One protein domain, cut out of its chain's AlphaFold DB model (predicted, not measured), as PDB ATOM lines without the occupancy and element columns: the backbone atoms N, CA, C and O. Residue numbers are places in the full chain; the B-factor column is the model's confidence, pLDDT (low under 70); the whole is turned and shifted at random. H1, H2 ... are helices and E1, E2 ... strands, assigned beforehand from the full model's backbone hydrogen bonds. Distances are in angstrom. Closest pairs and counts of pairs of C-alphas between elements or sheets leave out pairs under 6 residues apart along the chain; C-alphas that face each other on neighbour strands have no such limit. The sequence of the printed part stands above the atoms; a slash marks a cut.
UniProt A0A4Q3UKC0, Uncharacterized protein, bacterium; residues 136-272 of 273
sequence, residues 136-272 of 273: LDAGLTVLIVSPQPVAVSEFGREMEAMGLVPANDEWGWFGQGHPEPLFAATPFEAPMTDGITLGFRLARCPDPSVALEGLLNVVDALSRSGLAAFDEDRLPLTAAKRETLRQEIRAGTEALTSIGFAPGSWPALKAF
ATOM      1  N   LEU A 136     122.274 134.005  93.340       82.06
ATOM      2  CA  LEU A 136     122.005 133.167  92.162       82.06
ATOM      3  C   LEU A 136     122.964 133.411  90.997       82.06
ATOM      4  O   LEU A 136     122.762 132.859  89.914       82.06
ATOM      5  N   ASP A 137     124.013 134.203  91.205       78.75
ATOM      6  CA  ASP A 137     125.139 134.307  90.283       78.75
ATOM      7  C   ASP A 137     126.045 133.071  90.382       78.75
ATOM      8  O   ASP A 137     127.224 133.131  90.721       78.75
ATOM      9  N   ALA A 138     125.435 131.913  90.143       83.00
ATOM     10  CA  ALA A 138     126.100 130.630  90.094       83.00
ATOM     11  C   ALA A 138     126.501 130.316  88.649       83.00
ATOM     12  O   ALA A 138     125.773 130.603  87.689       83.00
ATOM     13  N   GLY A 139     127.664 129.694  88.497       86.50
ATOM     14  CA  GLY A 139     128.138 129.144  87.238       86.50
ATOM     15  C   GLY A 139     128.502 127.681  87.399       86.50
ATOM     16  O   GLY A 139     128.670 127.188  88.508       86.50
ATOM     17  N   LEU A 140     128.612 126.996  86.270       93.12
ATOM     18  CA  LEU A 140     129.159 125.653  86.198       93.12
ATOM     19  C   LEU A 140     130.485 125.727  85.461       93.12
ATOM     20  O   LEU A 140     130.546 126.311  84.379       93.12
ATOM     21  N   THR A 141     131.512 125.101  86.030       95.62
ATOM     22  CA  THR A 141     132.830 124.976  85.407       95.62
ATOM     23  C   THR A 141     133.307 123.530  85.478       95.62
ATOM     24  O   THR A 141     133.288 122.899  86.532       95.62
ATOM     25  N   VAL A 142     133.756 123.011  84.341       97.25
ATOM     26  CA  VAL A 142     134.462 121.739  84.202       97.25
ATOM     27  C   VAL A 142     135.864 122.035  83.698       97.25
ATOM     28  O   VAL A 142     136.050 122.795  82.751       97.25
ATOM     29  N   LEU A 143     136.856 121.426  84.329       97.38
ATOM     30  CA  LEU A 143     138.257 121.542  83.961       97.38
ATOM     31  C   LEU A 143     138.631 120.354  83.076       97.38
ATOM     32  O   LEU A 143     138.429 119.206  83.467       97.38
ATOM     33  N   ILE A 144     139.205 120.613  81.909       96.75
ATOM     34  CA  ILE A 144     139.840 119.592  81.078       96.75
ATOM     35  C   ILE A 144     141.343 119.798  81.159       96.75
ATOM     36  O   ILE A 144     141.831 120.864  80.811       96.75
ATOM     37  N   VAL A 145     142.077 118.783  81.600       96.50
ATOM     38  CA  VAL A 145     143.525 118.850  81.810       96.50
ATOM     39  C   VAL A 145     144.227 117.908  80.843       96.50
ATOM     40  O   VAL A 145     143.873 116.732  80.709       96.50
ATOM     41  N   SER A 146     145.248 118.442  80.185       93.88
ATOM     42  CA  SER A 146     146.175 117.714  79.338       93.88
ATOM     43  C   SER A 146     147.396 117.262  80.142       93.88
ATOM     44  O   SER A 146     147.937 118.037  80.929       93.88
ATOM     45  N   PRO A 147     147.898 116.032  79.935       91.12
ATOM     46  CA  PRO A 147     149.125 115.571  80.585       91.12
ATOM     47  C   PRO A 147     150.377 116.331  80.119       91.12
ATOM     48  O   PRO A 147     151.411 116.273  80.782       91.12
ATOM     49  N   GLN A 148     150.311 117.008  78.969       91.00
ATOM     50  CA  GLN A 148     151.386 117.836  78.427       91.00
ATOM     51  C   GLN A 148     150.812 119.143  77.871       91.00
ATOM     52  O   GLN A 148     149.722 119.113  77.295       91.00
ATOM     53  N   PRO A 149     151.526 120.276  77.982       92.44
ATOM     54  CA  PRO A 149     151.084 121.517  77.365       92.44
ATOM     55  C   PRO A 149     150.905 121.364  75.850       92.44
ATOM     56  O   PRO A 149     151.795 120.868  75.159       92.44
ATOM     57  N   VAL A 150     149.772 121.831  75.336       91.75
ATOM     58  CA  VAL A 150     149.426 121.838  73.909       91.75
ATOM     59  C   VAL A 150     149.297 123.284  73.443       91.75
ATOM     60  O   VAL A 150     148.963 124.178  74.224       91.75
ATOM     61  N   ALA A 151     149.572 123.541  72.167       93.75
ATOM     62  CA  ALA A 151     149.370 124.865  71.600       93.75
ATOM     63  C   ALA A 151     147.879 125.238  71.626       93.75
ATOM     64  O   ALA A 151     147.026 124.475  71.172       93.75
ATOM     65  N   VAL A 152     147.564 126.454  72.073       92.62
ATOM     66  CA  VAL A 152     146.185 126.973  72.099       92.62
ATOM     67  C   VAL A 152     145.557 126.974  70.697       92.62
ATOM     68  O   VAL A 152     144.366 126.725  70.547       92.62
ATOM     69  N   SER A 153     146.360 127.153  69.644       91.94
ATOM     70  CA  SER A 153     145.905 127.059  68.248       91.94
ATOM     71  C   SER A 153     145.501 125.644  67.816       91.94
ATOM     72  O   SER A 153     144.696 125.476  66.901       91.94
ATOM     73  N   GLU A 154     146.052 124.606  68.441       90.62
ATOM     74  CA  GLU A 154     145.645 123.224  68.199       90.62
ATOM     75  C   GLU A 154     144.333 122.908  68.913       90.62
ATOM     76  O   GLU A 154     143.412 122.416  68.261       90.62
ATOM     77  N   PHE A 155     144.198 123.318  70.178       88.50
ATOM     78  CA  PHE A 155     142.922 123.253  70.891       88.50
ATOM     79  C   PHE A 155     141.815 124.019  70.168       88.50
ATOM     80  O   PHE A 155     140.721 123.490  69.989       88.50
ATOM     81  N   GLY A 156     142.104 125.228  69.684       91.50
ATOM     82  CA  GLY A 156     141.137 126.033  68.944       91.50
ATOM     83  C   GLY A 156     140.607 125.334  67.695       91.50
ATOM     84  O   GLY A 156     139.399 125.307  67.469       91.50
ATOM     85  N   ARG A 157     141.482 124.663  66.932       92.88
ATOM     86  CA  ARG A 157     141.060 123.849  65.779       92.88
ATOM     87  C   ARG A 157     140.139 122.701  66.187       92.88
ATOM     88  O   ARG A 157     139.198 122.393  65.459       92.88
ATOM     89  N   GLU A 158     140.397 122.064  67.326       92.31
ATOM     90  CA  GLU A 158     139.533 121.005  67.848       92.31
ATOM     91  C   GLU A 158     138.172 121.555  68.314       92.31
ATOM     92  O   GLU A 158     137.139 120.995  67.942       92.31
ATOM     93  N   MET A 159     138.144 122.688  69.025       95.19
ATOM     94  CA  MET A 159     136.906 123.367  69.440       95.19
ATOM     95  C   MET A 159     136.047 123.778  68.235       95.19
ATOM     96  O   MET A 159     134.843 123.511  68.191       95.19
ATOM     97  N   GLU A 160     136.666 124.363  67.210       95.38
ATOM     98  CA  GLU A 160     135.989 124.739  65.965       95.38
ATOM     99  C   GLU A 160     135.451 123.517  65.211       95.38
ATOM    100  O   GLU A 160     134.319 123.529  64.719       95.38
ATOM    101  N   ALA A 161     136.207 122.414  65.177       94.25
ATOM    102  CA  ALA A 161     135.736 121.149  64.611       94.25
ATOM    103  C   ALA A 161     134.538 120.565  65.386       94.25
ATOM    104  O   ALA A 161     133.706 119.856  64.804       94.25
ATOM    105  N   MET A 162     134.418 120.886  66.679       95.31
ATOM    106  CA  MET A 162     133.248 120.569  67.500       95.31
ATOM    107  C   MET A 162     132.072 121.529  67.294       95.31
ATOM    108  O   MET A 162     130.962 121.221  67.726       95.31
ATOM    109  N   GLY A 163     132.255 122.614  66.542       94.69
ATOM    110  CA  GLY A 163     131.213 123.584  66.218       94.69
ATOM    111  C   GLY A 163     131.140 124.771  67.176       94.69
ATOM    112  O   GLY A 163     130.155 125.508  67.122       94.69
ATOM    113  N   LEU A 164     132.145 124.959  68.035       96.38
ATOM    114  CA  LEU A 164     132.296 126.189  68.804       96.38
ATOM    115  C   LEU A 164     132.853 127.293  67.894       96.38
ATOM    116  O   LEU A 164     133.559 127.026  66.922       96.38
ATOM    117  N   VAL A 165     132.518 128.539  68.204       95.00
ATOM    118  CA  VAL A 165     132.894 129.721  67.430       95.00
ATOM    119  C   VAL A 165     133.923 130.524  68.227       95.00
ATOM    120  O   VAL A 165     133.662 130.810  69.398       95.00
ATOM    121  N   PRO A 166     135.068 130.904  67.633       93.69
ATOM    122  CA  PRO A 166     136.062 131.722  68.317       93.69
ATOM    123  C   PRO A 166     135.500 133.114  68.633       93.69
ATOM    124  O   PRO A 166     134.906 133.767  67.771       93.69
ATOM    125  N   ALA A 167     135.713 133.573  69.863       87.88
ATOM    126  CA  ALA A 167     135.315 134.884  70.355       87.88
ATOM    127  C   ALA A 167     136.389 135.417  71.316       87.88
ATOM    128  O   ALA A 167     136.506 134.958  72.444       87.88
ATOM    129  N   ASN A 168     137.169 136.412  70.879       83.12
ATOM    130  CA  ASN A 168     138.320 136.936  71.628       83.12
ATOM    131  C   ASN A 168     139.309 135.814  72.024       83.12
ATOM    132  O   ASN A 168     139.935 135.234  71.139       83.12
ATOM    133  N   ASP A 169     139.412 135.517  73.325       86.88
ATOM    134  CA  ASP A 169     140.327 134.544  73.937       86.88
ATOM    135  C   ASP A 169     139.629 133.224  74.335       86.88
ATOM    136  O   ASP A 169     140.175 132.420  75.089       86.88
ATOM    137  N   GLU A 170     138.409 132.991  73.845       94.19
ATOM    138  CA  GLU A 170     137.603 131.804  74.137       94.19
ATOM    139  C   GLU A 170     136.882 131.267  72.890       94.19
ATOM    140  O   GLU A 170     136.857 131.889  71.824       94.19
ATOM    141  N   TRP A 171     136.263 130.093  73.025       96.50
ATOM    142  CA  TRP A 171     135.385 129.503  72.016       96.50
ATOM    143  C   TRP A 171     133.992 129.278  72.595       96.50
ATOM    144  O   TRP A 171     133.825 128.503  73.532       96.50
ATOM    145  N   GLY A 172     132.976 129.918  72.026       96.12
ATOM    146  CA  GLY A 172     131.592 129.809  72.484       96.12
ATOM    147  C   GLY A 172     130.771 128.827  71.652       96.12
ATOM    148  O   GLY A 172     130.856 128.818  70.424       96.12
ATOM    149  N   TRP A 173     129.919 128.025  72.289       96.69
ATOM    150  CA  TRP A 173     128.865 127.282  71.592       96.69
ATOM    151  C   TRP A 173     127.551 128.057  71.664       96.69
ATOM    152  O   TRP A 173     127.048 128.325  72.750       96.69
ATOM    153  N   PHE A 174     126.985 128.427  70.516       94.19
ATOM    154  CA  PHE A 174     125.845 129.344  70.444       94.19
ATOM    155  C   PHE A 174     124.555 128.646  70.022       94.19
ATOM    156  O   PHE A 174     124.540 127.789  69.136       94.19
ATOM    157  N   GLY A 175     123.450 129.088  70.620       90.50
ATOM    158  CA  GLY A 175     122.113 128.812  70.109       90.50
ATOM    159  C   GLY A 175     121.782 129.676  68.898       90.50
ATOM    160  O   GLY A 175     122.346 130.756  68.705       90.50
ATOM    161  N   GLN A 176     120.838 129.221  68.078       86.44
ATOM    162  CA  GLN A 176     120.435 129.961  66.884       86.44
ATOM    163  C   GLN A 176     119.920 131.372  67.234       86.44
ATOM    164  O   GLN A 176     118.878 131.523  67.865       86.44
ATOM    165  N   GLY A 177     120.634 132.410  66.784       81.00
ATOM    166  CA  GLY A 177     120.220 133.812  66.936       81.00
ATOM    167  C   GLY A 177     120.344 134.389  68.353       81.00
ATOM    168  O   GLY A 177     119.852 135.492  68.586       81.00
ATOM    169  N   HIS A 178     120.986 133.678  69.285       85.44
ATOM    170  CA  HIS A 178     121.226 134.170  70.642       85.44
ATOM    171  C   HIS A 178     122.598 134.865  70.737       85.44
ATOM    172  O   HIS A 178     123.570 134.329  70.204       85.44
ATOM    173  N   PRO A 179     122.708 136.045  71.380       84.50
ATOM    174  CA  PRO A 179     123.967 136.796  71.429       84.50
ATOM    175  C   PRO A 179     125.003 136.205  72.393       84.50
ATOM    176  O   PRO A 179     126.196 136.388  72.184       84.50
ATOM    177  N   GLU A 180     124.554 135.515  73.440       89.00
ATOM    178  CA  GLU A 180     125.428 134.879  74.431       89.00
ATOM    179  C   GLU A 180     125.643 133.399  74.109       89.00
ATOM    180  O   GLU A 180     124.686 132.742  73.662       89.00
ATOM    181  N   PRO A 181     126.844 132.856  74.377       92.88
ATOM    182  CA  PRO A 181     127.085 131.429  74.268       92.88
ATOM    183  C   PRO A 181     126.285 130.662  75.331       92.88
ATOM    184  O   PRO A 181     126.044 131.139  76.438       92.88
ATOM    185  N   LEU A 182     125.891 129.438  74.993       95.25
ATOM    186  CA  LEU A 182     125.360 128.457  75.940       95.25
ATOM    187  C   LEU A 182     126.447 128.011  76.914       95.25
ATOM    188  O   LEU A 182     126.191 127.905  78.104       95.25
ATOM    189  N   PHE A 183     127.658 127.782  76.406       96.69
ATOM    190  CA  PHE A 183     128.870 127.626  77.202       96.69
ATOM    191  C   PHE A 183     130.088 128.086  76.407       96.69
ATOM    192  O   PHE A 183     130.054 128.123  75.173       96.69
ATOM    193  N   ALA A 184     131.157 128.417  77.123       96.69
ATOM    194  CA  ALA A 184     132.436 128.797  76.550       96.69
ATOM    195  C   ALA A 184     133.539 127.819  76.966       96.69
ATOM    196  O   ALA A 184     133.466 127.188  78.025       96.69
ATOM    197  N   ALA A 185     134.536 127.696  76.097       96.88
ATOM    198  CA  ALA A 185     135.798 127.030  76.343       96.88
ATOM    199  C   ALA A 185     136.905 128.081  76.433       96.88
ATOM    200  O   ALA A 185     137.134 128.801  75.459       96.88
ATOM    201  N   THR A 186     137.608 128.149  77.560       96.31
ATOM    202  CA  THR A 186     138.677 129.131  77.783       96.31
ATOM    203  C   THR A 186     139.964 128.397  78.157       96.31
ATOM    204  O   THR A 186     139.936 127.537  79.039       96.31
ATOM    205  N   PRO A 187     141.104 128.677  77.509       95.81
ATOM    206  CA  PRO A 187     142.368 128.064  77.892       95.81
ATOM    207  C   PRO A 187     142.835 128.607  79.244       95.81
ATOM    208  O   PRO A 187     142.585 129.768  79.564       95.81
ATOM    209  N   PHE A 188     143.531 127.789  80.039       94.56
ATOM    210  CA  PHE A 188     144.086 128.263  81.313       94.56
ATOM    211  C   PHE A 188     145.138 129.354  81.095       94.56
ATOM    212  O   PHE A 188     145.200 130.325  81.844       94.56
ATOM    213  N   GLU A 189     145.954 129.183  80.053       92.44
ATOM    214  CA  GLU A 189     147.078 130.051  79.708       92.44
ATOM    215  C   GLU A 189     147.292 130.057  78.186       92.44
ATOM    216  O   GLU A 189     146.829 129.167  77.474       92.44
ATOM    217  N   ALA A 190     148.005 131.056  77.669       88.81
ATOM    218  CA  ALA A 190     148.378 131.159  76.259       88.81
ATOM    219  C   ALA A 190     149.859 131.563  76.128       88.81
ATOM    220  O   ALA A 190     150.373 132.270  76.997       88.81
ATOM    221  N   PRO A 191     150.576 131.160  75.052       92.38
ATOM    222  CA  PRO A 191     150.098 130.466  73.844       92.38
ATOM    223  C   PRO A 191     150.092 128.930  73.940       92.38
ATOM    224  O   PRO A 191     149.623 128.261  73.018       92.38
ATOM    225  N   MET A 192     150.632 128.379  75.025       94.94
ATOM    226  CA  MET A 192     150.589 126.957  75.363       94.94
ATOM    227  C   MET A 192     149.695 126.790  76.583       94.94
ATOM    228  O   MET A 192     149.722 127.641  77.468       94.94
ATOM    229  N   THR A 193     148.946 125.697  76.643       94.00
ATOM    230  CA  THR A 193     148.053 125.431  77.765       94.00
ATOM    231  C   THR A 193     148.081 123.966  78.162       94.00
ATOM    232  O   THR A 193     148.142 123.077  77.311       94.00
ATOM    233  N   ASP A 194     148.060 123.708  79.461       94.12
ATOM    234  CA  ASP A 194     147.904 122.380  80.048       94.12
ATOM    235  C   ASP A 194     146.434 122.046  80.342       94.12
ATOM    236  O   ASP A 194     146.140 120.967  80.853       94.12
ATOM    237  N   GLY A 195     145.490 122.913  79.967       94.25
ATOM    238  CA  GLY A 195     144.074 122.616  80.085       94.25
ATOM    239  C   GLY A 195     143.146 123.751  79.678       94.25
ATOM    240  O   GLY A 195     143.559 124.857  79.341       94.25
ATOM    241  N   ILE A 196     141.855 123.458  79.692       95.56
ATOM    242  CA  ILE A 196     140.799 124.413  79.376       95.56
ATOM    243  C   ILE A 196     139.709 124.348  80.443       95.56
ATOM    244  O   ILE A 196     139.448 123.295  81.029       95.56
ATOM    245  N   THR A 197     139.047 125.470  80.689       96.62
ATOM    246  CA  THR A 197     137.759 125.504  81.374       96.62
ATOM    247  C   THR A 197     136.651 125.369  80.337       96.62
ATOM    248  O   THR A 197     136.720 125.946  79.256       96.62
ATOM    249  N   LEU A 198     135.618 124.603  80.665       97.19
ATOM    250  CA  LEU A 198     134.346 124.566  79.958       97.19
ATOM    251  C   LEU A 198     133.269 125.001  80.940       97.19
ATOM    252  O   LEU A 198     133.146 124.397  82.006       97.19
ATOM    253  N   GLY A 199     132.481 126.017  80.614       96.38
ATOM    254  CA  GLY A 199     131.504 126.495  81.581       96.38
ATOM    255  C   GLY A 199     130.551 127.563  81.090       96.38
ATOM    256  O   GLY A 199     130.660 128.076  79.975       96.38
ATOM    257  N   PHE A 200     129.587 127.881  81.947       95.31
ATOM    258  CA  PHE A 200     128.611 128.941  81.725       95.31
ATOM    259  C   PHE A 200     128.066 129.480  83.045       95.31
ATOM    260  O   PHE A 200     128.046 128.786  84.061       95.31
ATOM    261  N   ARG A 201     127.566 130.720  83.022       93.38
ATOM    262  CA  ARG A 201     126.809 131.307  84.139       93.38
ATOM    263  C   ARG A 201     125.332 131.003  83.958       93.38
ATOM    264  O   ARG A 201     124.761 131.292  82.905       93.38
ATOM    265  N   LEU A 202     124.706 130.454  84.994       92.81
ATOM    266  CA  LEU A 202     123.341 129.941  84.945       92.81
ATOM    267  C   LEU A 202     122.336 131.011  84.497       92.81
ATOM    268  O   LEU A 202     121.527 130.765  83.609       92.81
ATOM    269  N   ALA A 203     122.416 132.212  85.075       91.75
ATOM    270  CA  ALA A 203     121.487 133.297  84.772       91.75
ATOM    271  C   ALA A 203     121.607 133.814  83.329       91.75
ATOM    272  O   ALA A 203     120.617 134.277  82.762       91.75
ATOM    273  N   ARG A 204     122.799 133.728  82.726       92.19
ATOM    274  CA  ARG A 204     123.065 134.238  81.372       92.19
ATOM    275  C   ARG A 204     122.857 133.199  80.276       92.19
ATOM    276  O   ARG A 204     122.604 133.570  79.134       92.19
ATOM    277  N   CYS A 205     122.931 131.920  80.619       93.31
ATOM    278  CA  CYS A 205     122.703 130.842  79.673       93.31
ATOM    279  C   CYS A 205     121.200 130.709  79.358       93.31
ATOM    280  O   CYS A 205     120.412 130.495  80.280       93.31
ATOM    281  N   PRO A 206     120.773 130.805  78.086       91.62
ATOM    282  CA  PRO A 206     119.353 130.755  77.722       91.62
ATOM    283  C   PRO A 206     118.716 129.377  77.902       91.62
ATOM    284  O   PRO A 206     117.515 129.285  78.142       91.62
ATOM    285  N   ASP A 207     119.510 128.311  77.812       93.88
ATOM    286  CA  ASP A 207     119.070 126.950  78.115       93.88
ATOM    287  C   ASP A 207     120.188 126.189  78.845       93.88
ATOM    288  O   ASP A 207     121.021 125.531  78.214       93.88
ATOM    289  N   PRO A 208     120.256 126.316  80.185       95.12
ATOM    290  CA  PRO A 208     121.281 125.671  81.005       95.12
ATOM    291  C   PRO A 208     121.339 124.148  80.868       95.12
ATOM    292  O   PRO A 208     122.410 123.555  80.981       95.12
ATOM    293  N   SER A 209     120.199 123.496  80.625       95.12
ATOM    294  CA  SER A 209     120.143 122.042  80.473       95.12
ATOM    295  C   SER A 209     120.757 121.604  79.146       95.12
ATOM    296  O   SER A 209     121.583 120.691  79.126       95.12
ATOM    297  N   VAL A 210     120.421 122.285  78.045       95.69
ATOM    298  CA  VAL A 210     121.050 122.035  76.738       95.69
ATOM    299  C   VAL A 210     122.540 122.371  76.773       95.69
ATOM    300  O   VAL A 210     123.344 121.613  76.226       95.69
ATOM    301  N   ALA A 211     122.923 123.462  77.441       96.75
ATOM    302  CA  ALA A 211     124.321 123.834  77.624       96.75
ATOM    303  C   ALA A 211     125.116 122.746  78.352       96.75
ATOM    304  O   ALA A 211     126.180 122.358  77.870       96.75
ATOM    305  N   LEU A 212     124.588 122.208  79.458       97.06
ATOM    306  CA  LEU A 212     125.234 121.128  80.205       97.06
ATOM    307  C   LEU A 212     125.425 119.872  79.346       97.06
ATOM    308  O   LEU A 212     126.521 119.320  79.314       97.06
ATOM    309  N   GLU A 213     124.403 119.425  78.616       96.75
ATOM    310  CA  GLU A 213     124.538 118.234  77.764       96.75
ATOM    311  C   GLU A 213     125.513 118.467  76.598       96.75
ATOM    312  O   GLU A 213     126.317 117.594  76.270       96.75
ATOM    313  N   GLY A 214     125.502 119.656  75.987       96.50
ATOM    314  CA  GLY A 214     126.492 120.043  74.980       96.50
ATOM    315  C   GLY A 214     127.920 120.021  75.533       96.50
ATOM    316  O   GLY A 214     128.814 119.443  74.914       96.50
ATOM    317  N   LEU A 215     128.110 120.574  76.731       97.31
ATOM    318  CA  LEU A 215     129.382 120.587  77.444       97.31
ATOM    319  C   LEU A 215     129.858 119.164  77.754       97.31
ATOM    320  O   LEU A 215     130.992 118.821  77.434       97.31
ATOM    321  N   LEU A 216     129.002 118.301  78.309       96.88
ATOM    322  CA  LEU A 216     129.359 116.910  78.622       96.88
ATOM    323  C   LEU A 216     129.726 116.105  77.366       96.88
ATOM    324  O   LEU A 216     130.631 115.271  77.416       96.88
ATOM    325  N   ASN A 217     129.098 116.390  76.224       96.44
ATOM    326  CA  ASN A 217     129.472 115.783  74.947       96.44
ATOM    327  C   ASN A 217     130.876 116.212  74.483       96.44
ATOM    328  O   ASN A 217     131.621 115.388  73.943       96.44
ATOM    329  N   VAL A 218     131.255 117.480  74.694       96.31
ATOM    330  CA  VAL A 218     132.626 117.966  74.445       96.31
ATOM    331  C   VAL A 218     133.607 117.278  75.383       96.31
ATOM    332  O   VAL A 218     134.614 116.750  74.918       96.31
ATOM    333  N   VAL A 219     133.279 117.196  76.676       96.19
ATOM    334  CA  VAL A 219     134.086 116.480  77.672       96.19
ATOM    335  C   VAL A 219     134.344 115.039  77.227       96.19
ATOM    336  O   VAL A 219     135.490 114.609  77.178       96.19
ATOM    337  N   ASP A 220     133.305 114.305  76.823       95.56
ATOM    338  CA  ASP A 220     133.448 112.919  76.365       95.56
ATOM    339  C   ASP A 220     134.282 112.795  75.085       95.56
ATOM    340  O   ASP A 220     134.975 111.795  74.885       95.56
ATOM    341  N   ALA A 221     134.229 113.788  74.195       94.31
ATOM    342  CA  ALA A 221     135.068 113.815  73.006       94.31
ATOM    343  C   ALA A 221     136.545 114.031  73.353       94.31
ATOM    344  O   ALA A 221     137.383 113.268  72.878       94.31
ATOM    345  N   LEU A 222     136.837 114.990  74.229       92.75
ATOM    346  CA  LEU A 222     138.189 115.306  74.682       92.75
ATOM    347  C   LEU A 222     138.791 114.182  75.533       92.75
ATOM    348  O   LEU A 222     139.961 113.835  75.375       92.75
ATOM    349  N   SER A 223     137.986 113.526  76.369       92.56
ATOM    350  CA  SER A 223     138.447 112.377  77.150       92.56
ATOM    351  C   SER A 223     138.788 111.159  76.296       92.56
ATOM    352  O   SER A 223     139.708 110.418  76.641       92.56
ATOM    353  N   ARG A 224     138.138 110.969  75.139       90.94
ATOM    354  CA  ARG A 224     138.567 109.948  74.163       90.94
ATOM    355  C   ARG A 224     139.930 110.258  73.538       90.94
ATOM    356  O   ARG A 224     140.621 109.323  73.146       90.94
ATOM    357  N   SER A 225     140.324 111.530  73.489       87.88
ATOM    358  CA  SER A 225     141.651 111.983  73.052       87.88
ATOM    359  C   SER A 225     142.717 111.889  74.158       87.88
ATOM    360  O   SER A 225     143.862 112.267  73.935       87.88
ATOM    361  N   GLY A 226     142.370 111.362  75.341       89.19
ATOM    362  CA  GLY A 226     143.299 111.158  76.458       89.19
ATOM    363  C   GLY A 226     143.349 112.299  77.480       89.19
ATOM    364  O   GLY A 226     144.207 112.275  78.359       89.19
ATOM    365  N   LEU A 227     142.442 113.278  77.392       93.38
ATOM    366  CA  LEU A 227     142.359 114.394  78.337       93.38
ATOM    367  C   LEU A 227     141.509 114.037  79.567       93.38
ATOM    368  O   LEU A 227     140.480 113.363  79.470       93.38
ATOM    369  N   ALA A 228     141.919 114.502  80.745       95.81
ATOM    370  CA  ALA A 228     141.220 114.219  81.996       95.81
ATOM    371  C   ALA A 228     140.229 115.337  82.342       95.81
ATOM    372  O   ALA A 228     140.554 116.511  82.200       95.81
ATOM    373  N   ALA A 229     139.035 114.974  82.813       97.12
ATOM    374  CA  ALA A 229     137.977 115.920  83.156       97.12
ATOM    375  C   ALA A 229     137.722 115.968  84.666       97.12
ATOM    376  O   ALA A 229     137.569 114.922  85.308       97.12
ATOM    377  N   PHE A 230     137.615 117.175  85.209       97.19
ATOM    378  CA  PHE A 230     137.403 117.442  86.626       97.19
ATOM    379  C   PHE A 230     136.322 118.503  86.834       97.19
ATOM    380  O   PHE A 230     136.030 119.285  85.932       97.19
ATOM    381  N   ASP A 231     135.727 118.535  88.018       94.25
ATOM    382  CA  ASP A 231     134.928 119.678  88.456       94.25
ATOM    383  C   ASP A 231     135.816 120.838  88.951       94.25
ATOM    384  O   ASP A 231     137.049 120.783  88.888       94.25
ATOM    385  N   GLU A 232     135.180 121.908  89.427       90.31
ATOM    386  CA  GLU A 232     135.851 123.094  89.973       90.31
ATOM    387  C   GLU A 232     136.731 122.802  91.203       90.31
ATOM    388  O   GLU A 232     137.765 123.445  91.384       90.31
ATOM    389  N   ASP A 233     136.391 121.768  91.979       92.12
ATOM    390  CA  ASP A 233     137.156 121.295  93.140       92.12
ATOM    391  C   ASP A 233     138.297 120.336  92.749       92.12
ATOM    392  O   ASP A 233     138.963 119.751  93.610       92.12
ATOM    393  N   ARG A 234     138.549 120.168  91.443       92.31
ATOM    394  CA  ARG A 234     139.526 119.230  90.866       92.31
ATOM    395  C   ARG A 234     139.241 117.764  91.202       92.31
ATOM    396  O   ARG A 234     140.150 116.929  91.188       92.31
ATOM    397  N   LEU A 235     137.986 117.420  91.466       95.06
ATOM    398  CA  LEU A 235     137.553 116.037  91.615       95.06
ATOM    399  C   LEU A 235     137.200 115.452  90.240       95.06
ATOM    400  O   LEU A 235     136.618 116.148  89.407       95.06
ATOM    401  N   PRO A 236     137.529 114.175  89.963       95.75
ATOM    402  CA  PRO A 236     137.224 113.560  88.676       95.75
ATOM    403  C   PRO A 236     135.733 113.620  88.327       95.75
ATOM    404  O   PRO A 236     134.870 113.307  89.155       95.75
ATOM    405  N   LEU A 237     135.425 113.936  87.068       96.25
ATOM    406  CA  LEU A 237     134.049 114.062  86.593       96.25
ATOM    407  C   LEU A 237     133.396 112.687  86.343       96.25
ATOM    408  O   LEU A 237     133.261 112.219  85.210       96.25
ATOM    409  N   THR A 238     132.983 112.030  87.427       95.19
ATOM    410  CA  THR A 238     132.306 110.721  87.406       95.19
ATOM    411  C   THR A 238     130.853 110.803  86.923       95.19
ATOM    412  O   THR A 238     130.240 111.870  86.918       95.19
ATOM    413  N   ALA A 239     130.247 109.656  86.587       94.12
ATOM    414  CA  ALA A 239     128.824 109.583  86.237       94.12
ATOM    415  C   ALA A 239     127.902 110.108  87.354       94.12
ATOM    416  O   ALA A 239     126.926 110.797  87.067       94.12
ATOM    417  N   ALA A 240     128.241 109.836  88.620       95.12
ATOM    418  CA  ALA A 240     127.500 110.355  89.767       95.12
ATOM    419  C   ALA A 240     127.590 111.886  89.848       95.12
ATOM    420  O   ALA A 240     126.565 112.543  89.998       95.12
ATOM    421  N   LYS A 241     128.788 112.460  89.656       94.75
ATOM    422  CA  LYS A 241     128.967 113.920  89.649       94.75
ATOM    423  C   LYS A 241     128.201 114.575  88.496       94.75
ATOM    424  O   LYS A 241     127.561 115.595  88.709       94.75
ATOM    425  N   ARG A 242     128.198 113.976  87.299       96.31
ATOM    426  CA  ARG A 242     127.394 114.469  86.162       96.31
ATOM    427  C   ARG A 242     125.905 114.538  86.501       96.31
ATOM    428  O   ARG A 242     125.243 115.497  86.120       96.31
ATOM    429  N   GLU A 243     125.386 113.549  87.225       96.38
ATOM    430  CA  GLU A 243     123.991 113.564  87.665       96.38
ATOM    431  C   GLU A 243     123.724 114.637  88.727       96.38
ATOM    432  O   GLU A 243     122.716 115.337  88.648       96.38
ATOM    433  N   THR A 244     124.655 114.842  89.660       95.00
ATOM    434  CA  THR A 244     124.598 115.964  90.606       95.00
ATOM    435  C   THR A 244     124.528 117.308  89.877       95.00
ATOM    436  O   THR A 244     123.634 118.099  90.167       95.00
ATOM    437  N   LEU A 245     125.372 117.529  88.862       94.56
ATOM    438  CA  LEU A 245     125.355 118.765  88.069       94.56
ATOM    439  C   LEU A 245     123.999 118.994  87.382       94.56
ATOM    440  O   LEU A 245     123.495 120.115  87.366       94.56
ATOM    441  N   ARG A 246     123.351 117.944  86.853       96.00
ATOM    442  CA  ARG A 246     121.997 118.070  86.273       96.00
ATOM    443  C   ARG A 246     120.971 118.533  87.301       96.00
ATOM    444  O   ARG A 246     120.131 119.380  86.995       96.00
ATOM    445  N   GLN A 247     121.031 117.975  88.507       95.06
ATOM    446  CA  GLN A 247     120.127 118.331  89.599       95.06
ATOM    447  C   GLN A 247     120.361 119.769  90.070       95.06
ATOM    448  O   GLN A 247     119.394 120.507  90.255       95.06
ATOM    449  N   GLU A 248     121.618 120.190  90.192       92.94
ATOM    450  CA  GLU A 248     122.002 121.558  90.558       92.94
ATOM    451  C   GLU A 248     121.545 122.578  89.512       92.94
ATOM    452  O   GLU A 248     120.920 123.578  89.862       92.94
ATOM    453  N   ILE A 249     121.761 122.302  88.220       94.25
ATOM    454  CA  ILE A 249     121.292 123.167  87.128       94.25
ATOM    455  C   ILE A 249     119.768 123.301  87.139       94.25
ATOM    456  O   ILE A 249     119.238 124.404  86.965       94.25
ATOM    457  N   ARG A 250     119.047 122.201  87.381       93.81
ATOM    458  CA  ARG A 250     117.589 122.231  87.498       93.81
ATOM    459  C   ARG A 250     117.141 123.071  88.696       93.81
ATOM    460  O   ARG A 250     116.327 123.975  88.521       93.81
ATOM    461  N   ALA A 251     117.697 122.814  89.878       92.38
ATOM    462  CA  ALA A 251     117.361 123.542  91.098       92.38
ATOM    463  C   ALA A 251     117.676 125.041  90.974       92.38
ATOM    464  O   ALA A 251     116.857 125.883  91.339       92.38
ATOM    465  N   GLY A 252     118.824 125.389  90.390       91.81
ATOM    466  CA  GLY A 252     119.198 126.775  90.126       91.81
ATOM    467  C   GLY A 252     118.255 127.456  89.129       91.81
ATOM    468  O   GLY A 252     117.854 128.602  89.338       91.81
ATOM    469  N   THR A 253     117.866 126.761  88.056       92.56
ATOM    470  CA  THR A 253     116.915 127.283  87.057       92.56
ATOM    471  C   THR A 253     115.545 127.554  87.682       92.56
ATOM    472  O   THR A 253     114.933 128.600  87.438       92.56
ATOM    473  N   GLU A 254     115.071 126.636  88.526       92.44
ATOM    474  CA  GLU A 254     113.835 126.793  89.295       92.44
ATOM    475  C   GLU A 254     113.944 127.979  90.272       92.44
ATOM    476  O   GLU A 254     113.033 128.808  90.338       92.44
ATOM    477  N   ALA A 255     115.084 128.137  90.954       90.62
ATOM    478  CA  ALA A 255     115.336 129.251  91.865       90.62
ATOM    479  C   ALA A 255     115.331 130.615  91.147       90.62
ATOM    480  O   ALA A 255     114.622 131.525  91.587       90.62
ATOM    481  N   LEU A 256     116.026 130.752  90.013       90.56
ATOM    482  CA  LEU A 256     115.990 131.959  89.172       90.56
ATOM    483  C   LEU A 256     114.567 132.286  88.720       90.56
ATOM    484  O   LEU A 256     114.103 133.425  88.847       90.56
ATOM    485  N   THR A 257     113.836 131.275  88.255       90.12
ATOM    486  CA  THR A 257     112.462 131.457  87.785       90.12
ATOM    487  C   THR A 257     111.549 131.911  88.925       90.12
ATOM    488  O   THR A 257     110.738 132.820  88.732       90.12
ATOM    489  N   SER A 258     111.721 131.357  90.132       88.81
ATOM    490  CA  SER A 258     110.913 131.688  91.316       88.81
ATOM    491  C   SER A 258     111.007 133.163  91.726       88.81
ATOM    492  O   SER A 258     110.017 133.753  92.163       88.81
ATOM    493  N   ILE A 259     112.164 133.797  91.519       85.06
ATOM    494  CA  ILE A 259     112.361 135.225  91.803       85.06
ATOM    495  C   ILE A 259     112.000 136.128  90.614       85.06
ATOM    496  O   ILE A 259     112.014 137.359  90.738       85.06
ATOM    497  N   GLY A 260     111.626 135.525  89.482       85.62
ATOM    498  CA  GLY A 260     111.135 136.191  88.286       85.62
ATOM    499  C   GLY A 260     112.158 136.346  87.160       85.62
ATOM    500  O   GLY A 260     111.899 137.139  86.255       85.62
ATOM    501  N   PHE A 261     113.281 135.633  87.160       89.44
ATOM    502  CA  PHE A 261     114.242 135.650  86.055       89.44
ATOM    503  C   PHE A 261     114.200 134.329  85.290       89.44
ATOM    504  O   PHE A 261     114.479 133.277  85.848       89.44
ATOM    505  N   ALA A 262     113.869 134.382  84.001       91.44
ATOM    506  CA  ALA A 262     114.122 133.242  83.124       91.44
ATOM    507  C   ALA A 262     115.612 133.254  82.717       91.44
ATOM    508  O   ALA A 262     116.118 134.340  82.400       91.44
ATOM    509  N   PRO A 263     116.319 132.108  82.717       91.50
ATOM    510  CA  PRO A 263     117.706 132.033  82.252       91.50
ATOM    511  C   PRO A 263     117.884 132.608  80.841       91.50
ATOM    512  O   PRO A 263     117.010 132.454  79.988       91.50
ATOM    513  N   GLY A 264     118.965 133.361  80.630       90.56
ATOM    514  CA  GLY A 264     119.297 134.056  79.378       90.56
ATOM    515  C   GLY A 264     118.270 135.083  78.892       90.56
ATOM    516  O   GLY A 264     118.430 135.654  77.817       90.56
ATOM    517  N   SER A 265     117.221 135.370  79.668       91.38
ATOM    518  CA  SER A 265     116.271 136.428  79.324       91.38
ATOM    519  C   SER A 265     116.915 137.810  79.414       91.38
ATOM    520  O   SER A 265     117.851 138.029  80.182       91.38
ATOM    521  N   TRP A 266     116.359 138.786  78.694       89.75
ATOM    522  CA  TRP A 266     116.867 140.161  78.702       89.75
ATOM    523  C   TRP A 266     117.045 140.761  80.113       89.75
ATOM    524  O   TRP A 266     118.111 141.315  80.386       89.75
ATOM    525  N   PRO A 267     116.088 140.611  81.056       91.12
ATOM    526  CA  PRO A 267     116.305 141.035  82.437       91.12
ATOM    527  C   PRO A 267     117.478 140.318  83.121       91.12
ATOM    528  O   PRO A 267     118.200 140.951  83.883       91.12
ATOM    529  N   ALA A 268     117.674 139.020  82.870       91.25
ATOM    530  CA  ALA A 268     118.765 138.259  83.477       91.25
ATOM    531  C   ALA A 268     120.127 138.710  82.926       91.25
ATOM    532  O   ALA A 268     121.034 138.990  83.702       91.25
ATOM    533  N   LEU A 269     120.239 138.900  81.609       90.12
ATOM    534  CA  LEU A 269     121.456 139.422  80.977       90.12
ATOM    535  C   LEU A 269     121.841 140.816  81.489       90.12
ATOM    536  O   LEU A 269     123.022 141.118  81.613       90.12
ATOM    537  N   LYS A 270     120.852 141.654  81.822       88.69
ATOM    538  CA  LYS A 270     121.088 142.969  82.431       88.69
ATOM    539  C   LYS A 270     121.492 142.909  83.901       88.69
ATOM    540  O   LYS A 270     122.294 143.723  84.338       88.69
ATOM    541  N   ALA A 271     120.890 142.010  84.676       88.06
ATOM    542  CA  ALA A 271     121.122 141.935  86.116       88.06
ATOM    543  C   ALA A 271     122.449 141.257  86.484       88.06
ATOM    544  O   ALA A 271     123.068 141.646  87.469       88.06
ATOM    545  N   PHE A 272     122.864 140.246  85.719       86.31
ATOM    546  CA  PHE A 272     123.980 139.356  86.048       86.31
ATOM    547  C   PHE A 272     125.184 139.620  85.134       86.31
ATOM    548  O   PHE A 272     125.544 138.772  84.319       86.31
TER     549      PHE A 272
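What this domain is: This is residues 136 to 272 of the 273 residues of an uncharacterized protein of bacterium (UniProt A0A4Q3UKC0). A strongly twisted sheet of six strands makes a wall, with helices H1 and H2 running along its strands over the same face, H1 over E3 and H2 over E4 and E5, while no named helix covers the other face. The longest helix, H3, packs on the beginning of H2 and runs past the E6 edge of the sheet, and the short helix H4 is set off from the sheet and from the other helices. The printed part has 137 residues, with four named helices and six named strands in the order E1, H1, E2, E3, E4, E5, H2, E6, H3, H4, and its class is mixed, helices and strands. The sheet runs E2, E3, E4, E5, E1, E6, all antiparallel. The whole is compact, with a radius of gyration of the C-alphas of 14.8 A and spans of 45 by 32 by 21 A.

Where its parts are: E1, residues 139 to 151, begins with C-alpha 139 at (128.138, 129.144, 87.238), is 26.7 A long and bends by 105 degrees at residue 148. H1, residues 152 to 161, follows with no residue between and is 14.1 A long. E2 is residues 165 to 167, E3 residues 170 to 174, and E4 residues 181 to 187, 16.1 A long. E5, residues 192 to 201, is 25.7 A long and bends by 63 degrees at residue 195. H2, residues 208 to 224, begins with C-alpha 208 at (121.281, 125.671, 81.005) and is 24.3 A long. E6 is residues 228 to 231. H3, residues 239 to 258, is 28.9 A long, and H4, residues 266 to 271, ends with C-alpha 271 at (121.122, 141.935, 86.116).

How they stand to each other: E2, E3, E4 and E5 form a meander, each strand the antiparallel neighbour of the one before, and each step is a hairpin. N 165 and O 172 are 2.8 A apart between E2 and E3, N 171 and O 185 2.9 A between E3 and E4, and N 184 and O 199 2.9 A between E4 and E5. E1 is the next neighbour of E5, with N 142 and O 198 at 2.8 A, and N 150 and O 193 at 2.8 A beyond its bend. E6 is an edge strand beside E1, with N 143 and O 230 at 2.8 A; the other edge strand is E2. E5, H2 and E6 make a split strand-helix-strand unit, two strands running the same way with a helix between them in the chain and E1 between them in the sheet; its crossover is right-handed. The sheet with H1, H2 and H3 makes two layers, helices on one face of a sheet. H2 has a height over the sheet of 7.9 A, and on the local plane its line and that of E5 stand at 5 degrees; the closest C-alphas of H2 and E4 are those of Ala 211 and Leu 182, 5.0 A apart. H1 has a height over the sheet of 6.8 A and stands at 4 degrees to E3 on the local plane; their closest C-alphas are those of Met 159 and Trp 171, 6.8 A apart. H1 and H2 are near each other. H3 touches H2 with residues 246 to 253 alone, at a shallow tilt of 21 degrees, opposite ways; their closest C-alphas are those of Ile 249 and Pro 208, 6.6 A apart. H4 is not on the sheet and is apart from H1, H2 and H3. In H1, H2, H3 and H4 every O i to N i+4 pair is within hydrogen-bond range.

The domain as a whole: The two C-alphas farthest apart are those of Gln 148 and Gly 260, at 45.3 A, while those of Leu 136 and Phe 272, the first and last printed, are 8.9 A apart. The printed part has no cut, and no link is long. The mean pLDDT of the printed part is 92.8, and no printed residue is under 70 in this predicted model.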